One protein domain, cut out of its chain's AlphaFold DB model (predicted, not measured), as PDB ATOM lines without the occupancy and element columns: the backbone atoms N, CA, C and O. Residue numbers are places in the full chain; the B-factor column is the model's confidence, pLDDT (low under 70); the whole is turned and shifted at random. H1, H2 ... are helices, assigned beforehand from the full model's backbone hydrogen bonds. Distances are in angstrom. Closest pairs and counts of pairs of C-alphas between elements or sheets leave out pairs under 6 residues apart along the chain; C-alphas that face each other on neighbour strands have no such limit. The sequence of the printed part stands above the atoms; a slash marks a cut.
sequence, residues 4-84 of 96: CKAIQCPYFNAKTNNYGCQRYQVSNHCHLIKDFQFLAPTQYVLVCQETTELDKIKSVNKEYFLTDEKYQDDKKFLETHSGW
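AT A GLANCE: This is residues 4 to 84 of the 96 residues of an uncharacterized protein of Calothrix sp. NIES-2100 (UniProt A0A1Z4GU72). With little regular structure, this is a body of looped chain with helix H2 along one side, short H1 beside it, and an arm, residues 72 to 84, sticking out. The printed part has 81 residues, with named helices H1, H2, H3 in that order and no named strand; 29 residues are in named elements, all helix. It is compact, radius of gyration of the C-alphas 13.2 A, spanning 40 by 29 by 19 A.

IN THESE COORDINATES: Residues 4 to 31 hold no named element. H1 is residues 32 to 35, beginning at C-alpha (253.745, 116.754, 336.484). H2 is residues 54 to 66, 18.4 A long. H3 is residues 69 to 80, 16.3 A, ending at C-alpha (255.397, 144.327, 327.403).

HOW THE PARTS SIT: H1 and residues 57 to 61 of H2 only just touch, with 3 pairs of C-alphas within 8 A, the closest Leu 32 and Asn 61, 7.0 A. H2 and H3 are close but not clearly touching, the closest C-alphas Phe 65 and Tyr 71, 6.2 A, about perpendicular at 75 degrees. H1 and H3 are apart. In H2 and H3 every O i to N i+4 pair is within hydrogen-bond range; H1 is too short for one.

THE WHOLE: The printed part has no cut. H1 to H2 is a long link, H2 to H3 tight. Residues 14 to 19 and 51 are under pLDDT 70.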
ATOM      1  N   CYS A   4     247.051 117.944 329.181       92.94
ATOM      2  CA  CYS A   4     247.414 119.352 329.040       92.94
ATOM      3  C   CYS A   4     246.230 120.207 328.558       92.94
ATOM      4  O   CYS A   4     246.038 121.325 329.036       92.94
ATOM      5  N   LYS A   5     245.410 119.660 327.649       92.25
ATOM      6  CA  LYS A   5     244.154 120.278 327.205       92.25
ATOM      7  C   LYS A   5     243.102 120.283 328.311       92.25
ATOM      8  O   LYS A   5     242.463 121.310 328.514       92.25
ATOM      9  N   ALA A   6     242.913 119.150 328.988       92.56
ATOM     10  CA  ALA A   6     241.883 118.980 330.011       92.56
ATOM     11  C   ALA A   6     242.079 119.935 331.201       92.56
ATOM     12  O   ALA A   6     241.127 120.584 331.621       92.56
ATOM     13  N   ILE A   7     243.318 120.091 331.678       93.31
ATOM     14  CA  ILE A   7     243.650 120.992 332.794       93.31
ATOM     15  C   ILE A   7     243.875 122.445 332.358       93.31
ATOM     16  O   ILE A   7     244.185 123.284 333.196       93.31
ATOM     17  N   GLN A   8     243.759 122.737 331.056       92.38
ATOM     18  CA  GLN A   8     244.015 124.057 330.470       92.38
ATOM     19  C   GLN A   8     245.411 124.600 330.818       92.38
ATOM     20  O   GLN A   8     245.570 125.737 331.254       92.38
ATOM     21  N   CYS A   9     246.443 123.771 330.625       94.00
ATOM     22  CA  CYS A   9     247.821 124.144 330.937       94.00
ATOM     23  C   CYS A   9     248.230 125.440 330.193       94.00
ATOM     24  O   CYS A   9     248.074 125.494 328.970       94.00
ATOM     25  N   PRO A  10     248.824 126.446 330.869       93.81
ATOM     26  CA  PRO A  10     249.197 127.726 330.254       93.81
ATOM     27  C   PRO A  10     250.135 127.623 329.050       93.81
ATOM     28  O   PRO A  10     250.125 128.484 328.173       93.81
ATOM     29  N   TYR A  11     250.951 126.570 328.997       92.94
ATOM     30  CA  TYR A  11     251.898 126.339 327.906       92.94
ATOM     31  C   TYR A  11     251.389 125.382 326.831       92.94
ATOM     32  O   TYR A  11     252.127 125.067 325.896       92.94
ATOM     33  N   PHE A  12     250.150 124.907 326.953       92.00
ATOM     34  CA  PHE A  12     249.540 124.055 325.949       92.00
ATOM     35  C   PHE A  12     248.805 124.892 324.907       92.00
ATOM     36  O   PHE A  12     247.882 125.643 325.219       92.00
ATOM     37  N   ASN A  13     249.182 124.712 323.643       82.44
ATOM     38  CA  ASN A  13     248.524 125.379 322.534       82.44
ATOM     39  C   ASN A  13     247.648 124.397 321.745       82.44
ATOM     40  O   ASN A  13     248.147 123.474 321.104       82.44
ATOM     41  N   ALA A  14     246.331 124.612 321.795       69.88
ATOM     42  CA  ALA A  14     245.348 123.812 321.060       69.88
ATOM     43  C   ALA A  14     244.872 124.468 319.753       69.88
ATOM     44  O   ALA A  14     244.099 123.850 319.025       69.88
ATOM     45  N   LYS A  15     245.229 125.740 319.515       65.12
ATOM     46  CA  LYS A  15     244.597 126.602 318.497       65.12
ATOM     47  C   LYS A  15     245.519 126.998 317.344       65.12
ATOM     48  O   LYS A  15     245.024 127.473 316.330       65.12
ATOM     49  N   THR A  16     246.833 126.841 317.484       60.22
ATOM     50  CA  THR A  16     247.798 127.170 316.420       60.22
ATOM     51  C   THR A  16     248.434 125.907 315.844       60.22
ATOM     52  O   THR A  16     248.368 124.849 316.465       60.22
ATOM     53  N   ASN A  17     249.114 126.039 314.702       55.22
ATOM     54  CA  ASN A  17     249.861 124.959 314.039       55.22
ATOM     55  C   ASN A  17     250.977 124.335 314.905       55.22
ATOM     56  O   ASN A  17     251.533 123.304 314.531       55.22
ATOM     57  N   ASN A  18     251.299 124.931 316.058       60.19
ATOM     58  CA  ASN A  18     252.246 124.387 317.022       60.19
ATOM     59  C   ASN A  18     251.508 123.512 318.040       60.19
ATOM     60  O   ASN A  18     250.996 124.000 319.049       60.19
ATOM     61  N   TYR A  19     251.459 122.213 317.761       68.12
ATOM     62  CA  TYR A  19     250.887 121.223 318.664       68.12
ATOM     63  C   TYR A  19     251.798 121.005 319.880       68.12
ATOM     64  O   TYR A  19     252.983 120.711 319.733       68.12
ATOM     65  N   GLY A  20     251.230 121.089 321.087       82.12
ATOM     66  CA  GLY A  20     251.878 120.608 322.309       82.12
ATOM     67  C   GLY A  20     252.334 121.676 323.296       82.12
ATOM     68  O   GLY A  20     251.787 122.780 323.354       82.12
ATOM     69  N   CYS A  21     253.300 121.288 324.125       88.12
ATOM     70  CA  CYS A  21     253.882 122.104 325.181       88.12
ATOM     71  C   CYS A  21     254.966 123.041 324.634       88.12
ATOM     72  O   CYS A  21     255.925 122.591 324.021       88.12
ATOM     73  N   GLN A  22     254.843 124.339 324.908       88.12
ATOM     74  CA  GLN A  22     255.839 125.344 324.501       88.12
ATOM     75  C   GLN A  22     256.934 125.580 325.546       88.12
ATOM     76  O   GLN A  22     257.889 126.306 325.295       88.12
ATOM     77  N   ARG A  23     256.800 124.970 326.728       89.62
ATOM     78  CA  ARG A  23     257.782 125.084 327.809       89.62
ATOM     79  C   ARG A  23     258.866 124.017 327.743       89.62
ATOM     80  O   ARG A  23     260.028 124.297 328.008       89.62
ATOM     81  N   TYR A  24     258.473 122.790 327.426       86.88
ATOM     82  CA  TYR A  24     259.358 121.634 327.418       86.88
ATOM     83  C   TYR A  24     259.432 121.076 326.001       86.88
ATOM     84  O   TYR A  24     258.397 120.769 325.416       86.88
ATOM     85  N   GLN A  25     260.650 120.918 325.469       80.50
ATOM     86  CA  GLN A  25     260.884 120.381 324.119       80.50
ATOM     87  C   GLN A  25     260.310 118.972 323.928       80.50
ATOM     88  O   GLN A  25     259.893 118.611 322.832       80.50
ATOM     89  N   VAL A  26     260.286 118.186 325.003       81.00
ATOM     90  CA  VAL A  26     259.649 116.872 325.069       81.00
ATOM     91  C   VAL A  26     258.784 116.816 326.316       81.00
ATOM     92  O   VAL A  26     259.182 117.296 327.382       81.00
ATOM     93  N   SER A  27     257.599 116.209 326.213       82.50
ATOM     94  CA  SER A  27     256.680 116.157 327.358       82.50
ATOM     95  C   SER A  27     257.244 115.363 328.542       82.50
ATOM     96  O   SER A  27     256.834 115.606 329.670       82.50
ATOM     97  N   ASN A  28     258.258 114.520 328.305       85.25
ATOM     98  CA  ASN A  28     258.976 113.754 329.325       85.25
ATOM     99  C   ASN A  28     259.713 114.629 330.366       85.25
ATOM    100  O   ASN A  28     260.094 114.148 331.425       85.25
ATOM    101  N   HIS A  29     259.911 115.921 330.082       89.12
ATOM    102  CA  HIS A  29     260.487 116.886 331.029       89.12
ATOM    103  C   HIS A  29     259.423 117.670 331.814       89.12
ATOM    104  O   HIS A  29     259.762 118.587 332.564       89.12
ATOM    105  N   CYS A  30     258.135 117.360 331.636       93.12
ATOM    106  CA  CYS A  30     257.065 118.053 332.341       93.12
ATOM    107  C   CYS A  30     257.159 117.829 333.856       93.12
ATOM    108  O   CYS A  30     257.349 116.703 334.314       93.12
ATOM    109  N   HIS A  31     256.960 118.897 334.633       93.31
ATOM    110  CA  HIS A  31     256.979 118.842 336.096       93.31
ATOM    111  C   HIS A  31     255.971 117.826 336.668       93.31
ATOM    112  O   HIS A  31     256.302 117.126 337.618       93.31
ATOM    113  N   LEU A  32     254.805 117.662 336.029       94.12
ATOM    114  CA  LEU A  32     253.745 116.754 336.484       94.12
ATOM    115  C   LEU A  32     254.133 115.267 336.457       94.12
ATOM    116  O   LEU A  32     253.512 114.475 337.154       94.12
ATOM    117  N   ILE A  33     255.146 114.861 335.683       91.56
ATOM    118  CA  ILE A  33     255.545 113.442 335.592       91.56
ATOM    119  C   ILE A  33     256.088 112.923 336.928       91.56
ATOM    120  O   ILE A  33     255.932 111.744 337.238       91.56
ATOM    121  N   LYS A  34     256.708 113.794 337.732       87.56
ATOM    122  CA  LYS A  34     257.255 113.403 339.039       87.56
ATOM    123  C   LYS A  34     256.153 113.091 340.050       87.56
ATOM    124  O   LYS A  34     256.302 112.151 340.824       87.56
ATOM    125  N   ASP A  35     255.060 113.847 339.998       90.31
ATOM    126  CA  ASP A  35     253.972 113.768 340.977       90.31
ATOM    127  C   ASP A  35     252.865 112.788 340.553       90.31
ATOM    128  O   ASP A  35     252.127 112.279 341.395       90.31
ATOM    129  N   PHE A  36     252.765 112.488 339.253       92.19
ATOM    130  CA  PHE A  36     251.708 111.653 338.683       92.19
ATOM    131  C   PHE A  36     252.286 110.599 337.727       92.19
ATOM    132  O   PHE A  36     252.286 110.765 336.506       92.19
ATOM    133  N   GLN A  37     252.748 109.474 338.280       88.25
ATOM    134  CA  GLN A  37     253.418 108.403 337.518       88.25
ATOM    135  C   GLN A  37     252.534 107.718 336.461       88.25
ATOM    136  O   GLN A  37     253.048 107.087 335.542       88.25
ATOM    137  N   PHE A  38     251.210 107.840 336.567       90.25
ATOM    138  CA  PHE A  38     250.268 107.312 335.574       90.25
ATOM    139  C   PHE A  38     250.130 108.207 334.330       90.25
ATOM    140  O   PHE A  38     249.456 107.827 333.368       90.25
ATOM    141  N   LEU A  39     250.734 109.402 334.329       92.44
ATOM    142  CA  LEU A  39     250.779 110.259 333.152       92.44
ATOM    143  C   LEU A  39     251.816 109.725 332.167       92.44
ATOM    144  O   LEU A  39     253.014 109.711 332.438       92.44
ATOM    145  N   ALA A  40     251.352 109.333 330.985       91.75
ATOM    146  CA  ALA A  40     252.217 108.892 329.907       91.75
ATOM    147  C   ALA A  40     252.633 110.097 329.042       91.75
ATOM    148  O   ALA A  40     251.773 110.810 328.508       91.75
ATOM    149  N   PRO A  41     253.937 110.349 328.866       91.06
ATOM    150  CA  PRO A  41     254.423 111.372 327.957       91.06
ATOM    151  C   PRO A  41     254.302 110.917 326.499       91.06
ATOM    152  O   PRO A  41     254.553 109.765 326.154       91.06
ATOM    153  N   THR A  42     253.970 111.853 325.617       89.12
ATOM    154  CA  THR A  42     254.140 111.713 324.161       89.12
ATOM    155  C   THR A  42     255.232 112.672 323.677       89.12
ATOM    156  O   THR A  42     255.890 113.341 324.476       89.12
ATOM    157  N   GLN A  43     255.424 112.820 322.367       83.56
ATOM    158  CA  GLN A  43     256.309 113.871 321.862       83.56
ATOM    159  C   GLN A  43     255.841 115.280 322.286       83.56
ATOM    160  O   GLN A  43     256.671 116.128 322.599       83.56
ATOM    161  N   TYR A  44     254.524 115.513 322.373       84.56
ATOM    162  CA  TYR A  44     253.960 116.870 322.451       84.56
ATOM    163  C   TYR A  44     253.150 117.164 323.719       84.56
ATOM    164  O   TYR A  44     253.069 118.317 324.143       84.56
ATOM    165  N   VAL A  45     252.515 116.153 324.315       91.19
ATOM    166  CA  VAL A  45     251.564 116.308 325.431       91.19
ATOM    167  C   VAL A  45     251.658 115.159 326.428       91.19
ATOM    168  O   VAL A  45     252.127 114.076 326.083       91.19
ATOM    169  N   LEU A  46     251.139 115.379 327.635       92.56
ATOM    170  CA  LEU A  46     250.843 114.302 328.575       92.56
ATOM    171  C   LEU A  46     249.472 113.698 328.270       92.56
ATOM    172  O   LEU A  46     248.502 114.421 328.000       92.56
ATOM    173  N   VAL A  47     249.391 112.372 328.335       92.62
ATOM    174  CA  VAL A  47     248.147 111.622 328.183       92.62
ATOM    175  C   VAL A  47     247.911 110.694 329.370       92.62
ATOM    176  O   VAL A  47     248.846 110.193 329.981       92.62
ATOM    177  N   CYS A  48     246.646 110.440 329.679       91.62
ATOM    178  CA  CYS A  48     246.225 109.414 330.634       91.62
ATOM    179  C   CYS A  48     245.022 108.645 330.075       91.62
ATOM    180  O   CYS A  48     244.312 109.147 329.192       91.62
ATOM    181  N   GLN A  49     244.813 107.415 330.546       84.38
ATOM    182  CA  GLN A  49     243.659 106.607 330.143       84.38
ATOM    183  C   GLN A  49     242.399 106.952 330.948       84.38
ATOM    184  O   GLN A  49     241.309 106.935 330.382       84.38
ATOM    185  N   GLU A  50     242.551 107.352 332.212       76.44
ATOM    186  CA  GLU A  50     241.443 107.644 333.126       76.44
ATOM    187  C   GLU A  50     241.321 109.142 333.446       76.44
ATOM    188  O   GLU A  50     242.289 109.894 333.355       76.44
ATOM    189  N   THR A  51     240.118 109.594 333.812       69.69
ATOM    190  CA  THR A  51     239.841 110.979 334.247       69.69
ATOM    191  C   THR A  51     240.029 111.193 335.749       69.69
ATOM    192  O   THR A  51     239.817 112.300 336.248       69.69
ATOM    193  N   THR A  52     240.404 110.144 336.476       71.69
ATOM    194  CA  THR A  52     240.713 110.184 337.901       71.69
ATOM    195  C   THR A  52     241.811 111.222 338.164       71.69
ATOM    196  O   THR A  52     242.767 111.363 337.407       71.69
ATOM    197  N   GLU A  53     241.617 112.027 339.212       88.12
ATOM    198  CA  GLU A  53     242.556 113.062 339.678       88.12
ATOM    199  C   GLU A  53     242.761 114.304 338.781       88.12
ATOM    200  O   GLU A  53     243.633 115.114 339.091       88.12
ATOM    201  N   LEU A  54     241.951 114.543 337.738       91.75
ATOM    202  CA  LEU A  54     242.086 115.755 336.904       91.75
ATOM    203  C   LEU A  54     242.104 117.065 337.711       91.75
ATOM    204  O   LEU A  54     242.938 117.931 337.442       91.75
ATOM    205  N   ASP A  55     241.235 117.199 338.713       93.06
ATOM    206  CA  ASP A  55     241.180 118.394 339.567       93.06
ATOM    207  C   ASP A  55     242.456 118.569 340.396       93.06
ATOM    208  O   ASP A  55     242.967 119.680 340.550       93.06
ATOM    209  N   LYS A  56     243.029 117.460 340.873       94.62
ATOM    210  CA  LYS A  56     244.290 117.461 341.617       94.62
ATOM    211  C   LYS A  56     245.466 117.812 340.708       94.62
ATOM    212  O   LYS A  56     246.273 118.659 341.074       94.62
ATOM    213  N   ILE A  57     245.535 117.233 339.506       94.94
ATOM    214  CA  ILE A  57     246.549 117.582 338.498       94.94
ATOM    215  C   ILE A  57     246.452 119.072 338.160       94.94
ATOM    216  O   ILE A  57     247.469 119.759 338.081       94.94
ATOM    217  N   LYS A  58     245.229 119.588 337.993       95.38
ATOM    218  CA  LYS A  58     244.988 121.007 337.735       95.38
ATOM    219  C   LYS A  58     245.483 121.884 338.891       95.38
ATOM    220  O   LYS A  58     246.163 122.874 338.622       95.38
ATOM    221  N   SER A  59     245.206 121.509 340.144       95.25
ATOM    222  CA  SER A  59     245.697 122.230 341.330       95.25
ATOM    223  C   SER A  59     247.222 122.259 341.390       95.25
ATOM    224  O   SER A  59     247.804 123.337 341.457       95.25
ATOM    225  N   VAL A  60     247.877 121.100 341.257       95.56
ATOM    226  CA  VAL A  60     249.347 120.997 341.298       95.56
ATOM    227  C   VAL A  60     249.990 121.791 340.158       95.56
ATOM    228  O   VAL A  60     250.931 122.548 340.381       95.56
ATOM    229  N   ASN A  61     249.446 121.696 338.940       95.81
ATOM    230  CA  ASN A  61     249.915 122.486 337.799       95.81
ATOM    231  C   ASN A  61     249.785 123.996 338.068       95.81
ATOM    232  O   ASN A  61     250.669 124.771 337.706       95.81
ATOM    233  N   LYS A  62     248.688 124.428 338.705       95.75
ATOM    234  CA  LYS A  62     248.481 125.830 339.076       95.75
ATOM    235  C   LYS A  62     249.486 126.292 340.127       95.75
ATOM    236  O   LYS A  62     250.103 127.336 339.938       95.75
ATOM    237  N   GLU A  63     249.659 125.523 341.197       95.50
ATOM    238  CA  GLU A  63     250.602 125.817 342.282       95.50
ATOM    239  C   GLU A  63     252.038 125.927 341.769       95.50
ATOM    240  O   GLU A  63     252.707 126.915 342.067       95.50
ATOM    241  N   TYR A  64     252.468 124.993 340.913       95.44
ATOM    242  CA  TYR A  64     253.784 125.038 340.277       95.44
ATOM    243  C   TYR A  64     254.030 126.381 339.577       95.44
ATOM    244  O   TYR A  64     255.056 127.024 339.798       95.44
ATOM    245  N   PHE A  65     253.074 126.839 338.762       95.50
ATOM    246  CA  PHE A  65     253.229 128.080 338.003       95.50
ATOM    247  C   PHE A  65     253.088 129.356 338.840       95.50
ATOM    248  O   PHE A  65     253.608 130.393 338.433       95.50
ATOM    249  N   LEU A  66     252.441 129.318 340.010       94.38
ATOM    250  CA  LEU A  66     252.400 130.482 340.905       94.38
ATOM    251  C   LEU A  66     253.797 130.874 341.398       94.38
ATOM    252  O   LEU A  66     254.081 132.063 341.526       94.38
ATOM    253  N   THR A  67     254.668 129.893 341.631       93.94
ATOM    254  CA  THR A  67     256.038 130.109 342.125       93.94
ATOM    255  C   THR A  67     257.103 130.047 341.035       93.94
ATOM    256  O   THR A  67     258.288 130.177 341.322       93.94
ATOM    257  N   ASP A  68     256.713 129.808 339.787       95.94
ATOM    258  CA  ASP A  68     257.660 129.610 338.702       95.94
ATOM    259  C   ASP A  68     258.106 130.935 338.066       95.94
ATOM    260  O   ASP A  68     257.333 131.593 337.367       95.94
ATOM    261  N   GLU A  69     259.378 131.295 338.253       96.81
ATOM    262  CA  GLU A  69     259.962 132.541 337.732       96.81
ATOM    263  C   GLU A  69     259.819 132.656 336.210       96.81
ATOM    264  O   GLU A  69     259.422 133.700 335.694       96.81
ATOM    265  N   LYS A  70     260.044 131.557 335.477       95.56
ATOM    266  CA  LYS A  70     259.962 131.560 334.011       95.56
ATOM    267  C   LYS A  70     258.555 131.883 333.505       95.56
ATOM    268  O   LYS A  70     258.411 132.556 332.485       95.56
ATOM    269  N   TYR A  71     257.522 131.406 334.192       96.31
ATOM    270  CA  TYR A  71     256.131 131.715 333.881       96.31
ATOM    271  C   TYR A  71     255.818 133.190 334.129       96.31
ATOM    272  O   TYR A  71     255.178 133.814 333.281       96.31
ATOM    273  N   GLN A  72     256.321 133.771 335.223       96.25
ATOM    274  CA  GLN A  72     256.180 135.208 335.483       96.25
ATOM    275  C   GLN A  72     256.892 136.049 334.411       96.25
ATOM    276  O   GLN A  72     256.319 137.014 333.900       96.25
ATOM    277  N   ASP A  73     258.096 135.645 334.004       97.00
ATOM    278  CA  ASP A  73     258.847 136.304 332.934       97.00
ATOM    279  C   ASP A  73     258.128 136.224 331.585       97.00
ATOM    280  O   ASP A  73     258.021 137.230 330.885       97.00
ATOM    281  N   ASP A  74     257.577 135.061 331.225       95.19
ATOM    282  CA  ASP A  74     256.825 134.887 329.976       95.19
ATOM    283  C   ASP A  74     255.539 135.714 329.955       95.19
ATOM    284  O   ASP A  74     255.186 136.302 328.928       95.19
ATOM    285  N   LYS A  75     254.850 135.793 331.098       95.00
ATOM    286  CA  LYS A  75     253.677 136.650 331.285       95.00
ATOM    287  C   LYS A  75     254.036 138.118 331.078       95.00
ATOM    288  O   LYS A  75     253.406 138.785 330.257       95.00
ATOM    289  N   LYS A  76     255.098 138.585 331.738       96.25
ATOM    290  CA  LYS A  76     255.602 139.952 331.591       96.25
ATOM    291  C   LYS A  76     256.050 140.237 330.161       96.25
ATOM    292  O   LYS A  76     255.740 141.301 329.638       96.25
ATOM    293  N   PHE A  77     256.746 139.304 329.512       95.25
ATOM    294  CA  PHE A  77     257.202 139.453 328.131       95.25
ATOM    295  C   PHE A  77     256.028 139.612 327.160       95.25
ATOM    296  O   PHE A  77     256.061 140.493 326.300       95.25
ATOM    297  N   LEU A  78     254.979 138.796 327.313       93.75
ATOM    298  CA  LEU A  78     253.764 138.900 326.506       93.75
ATOM    299  C   LEU A  78     253.057 140.250 326.707       93.75
ATOM    300  O   LEU A  78     252.552 140.824 325.745       93.75
ATOM    301  N   GLU A  79     253.023 140.758 327.938       94.12
ATOM    302  CA  GLU A  79     252.403 142.044 328.268       94.12
ATOM    303  C   GLU A  79     253.197 143.225 327.689       94.12
ATOM    304  O   GLU A  79     252.621 144.087 327.021       94.12
ATOM    305  N   THR A  80     254.522 143.236 327.867       96.81
ATOM    306  CA  THR A  80     255.397 144.327 327.403       96.81
ATOM    307  C   THR A  80     255.600 144.346 325.891       96.81
ATOM    308  O   THR A  80     255.845 145.410 325.326       96.81
ATOM    309  N   HIS A  81     255.443 143.204 325.220       95.56
ATOM    310  CA  HIS A  81     255.629 143.065 323.773       95.56
ATOM    311  C   HIS A  81     254.349 142.638 323.053       95.56
ATOM    312  O   HIS A  81     254.411 142.003 322.004       95.56
ATOM    313  N   SER A  82     253.173 142.977 323.586       90.88
ATOM    314  CA  SER A  82     251.878 142.525 323.047       90.88
ATOM    315  C   SER A  82     251.699 142.779 321.539       90.88
ATOM    316  O   SER A  82     251.123 141.941 320.844       90.88
ATOM    317  N   GLY A  83     252.265 143.870 321.008       93.75
ATOM    318  CA  GLY A  83     252.259 144.198 319.576       93.75
ATOM    319  C   GLY A  83     253.100 143.275 318.679       93.75
ATOM    320  O   GLY A  83     252.946 143.317 317.463       93.75
ATOM    321  N   TRP A  84     253.974 142.435 319.243       92.31
ATOM    322  CA  TRP A  84     254.808 141.486 318.490       92.31
ATOM    323  C   TRP A  84     254.079 140.175 318.178       92.31
ATOM    324  O   TRP A  84     254.533 139.392 317.342       92.31
TER     325      TRP A  84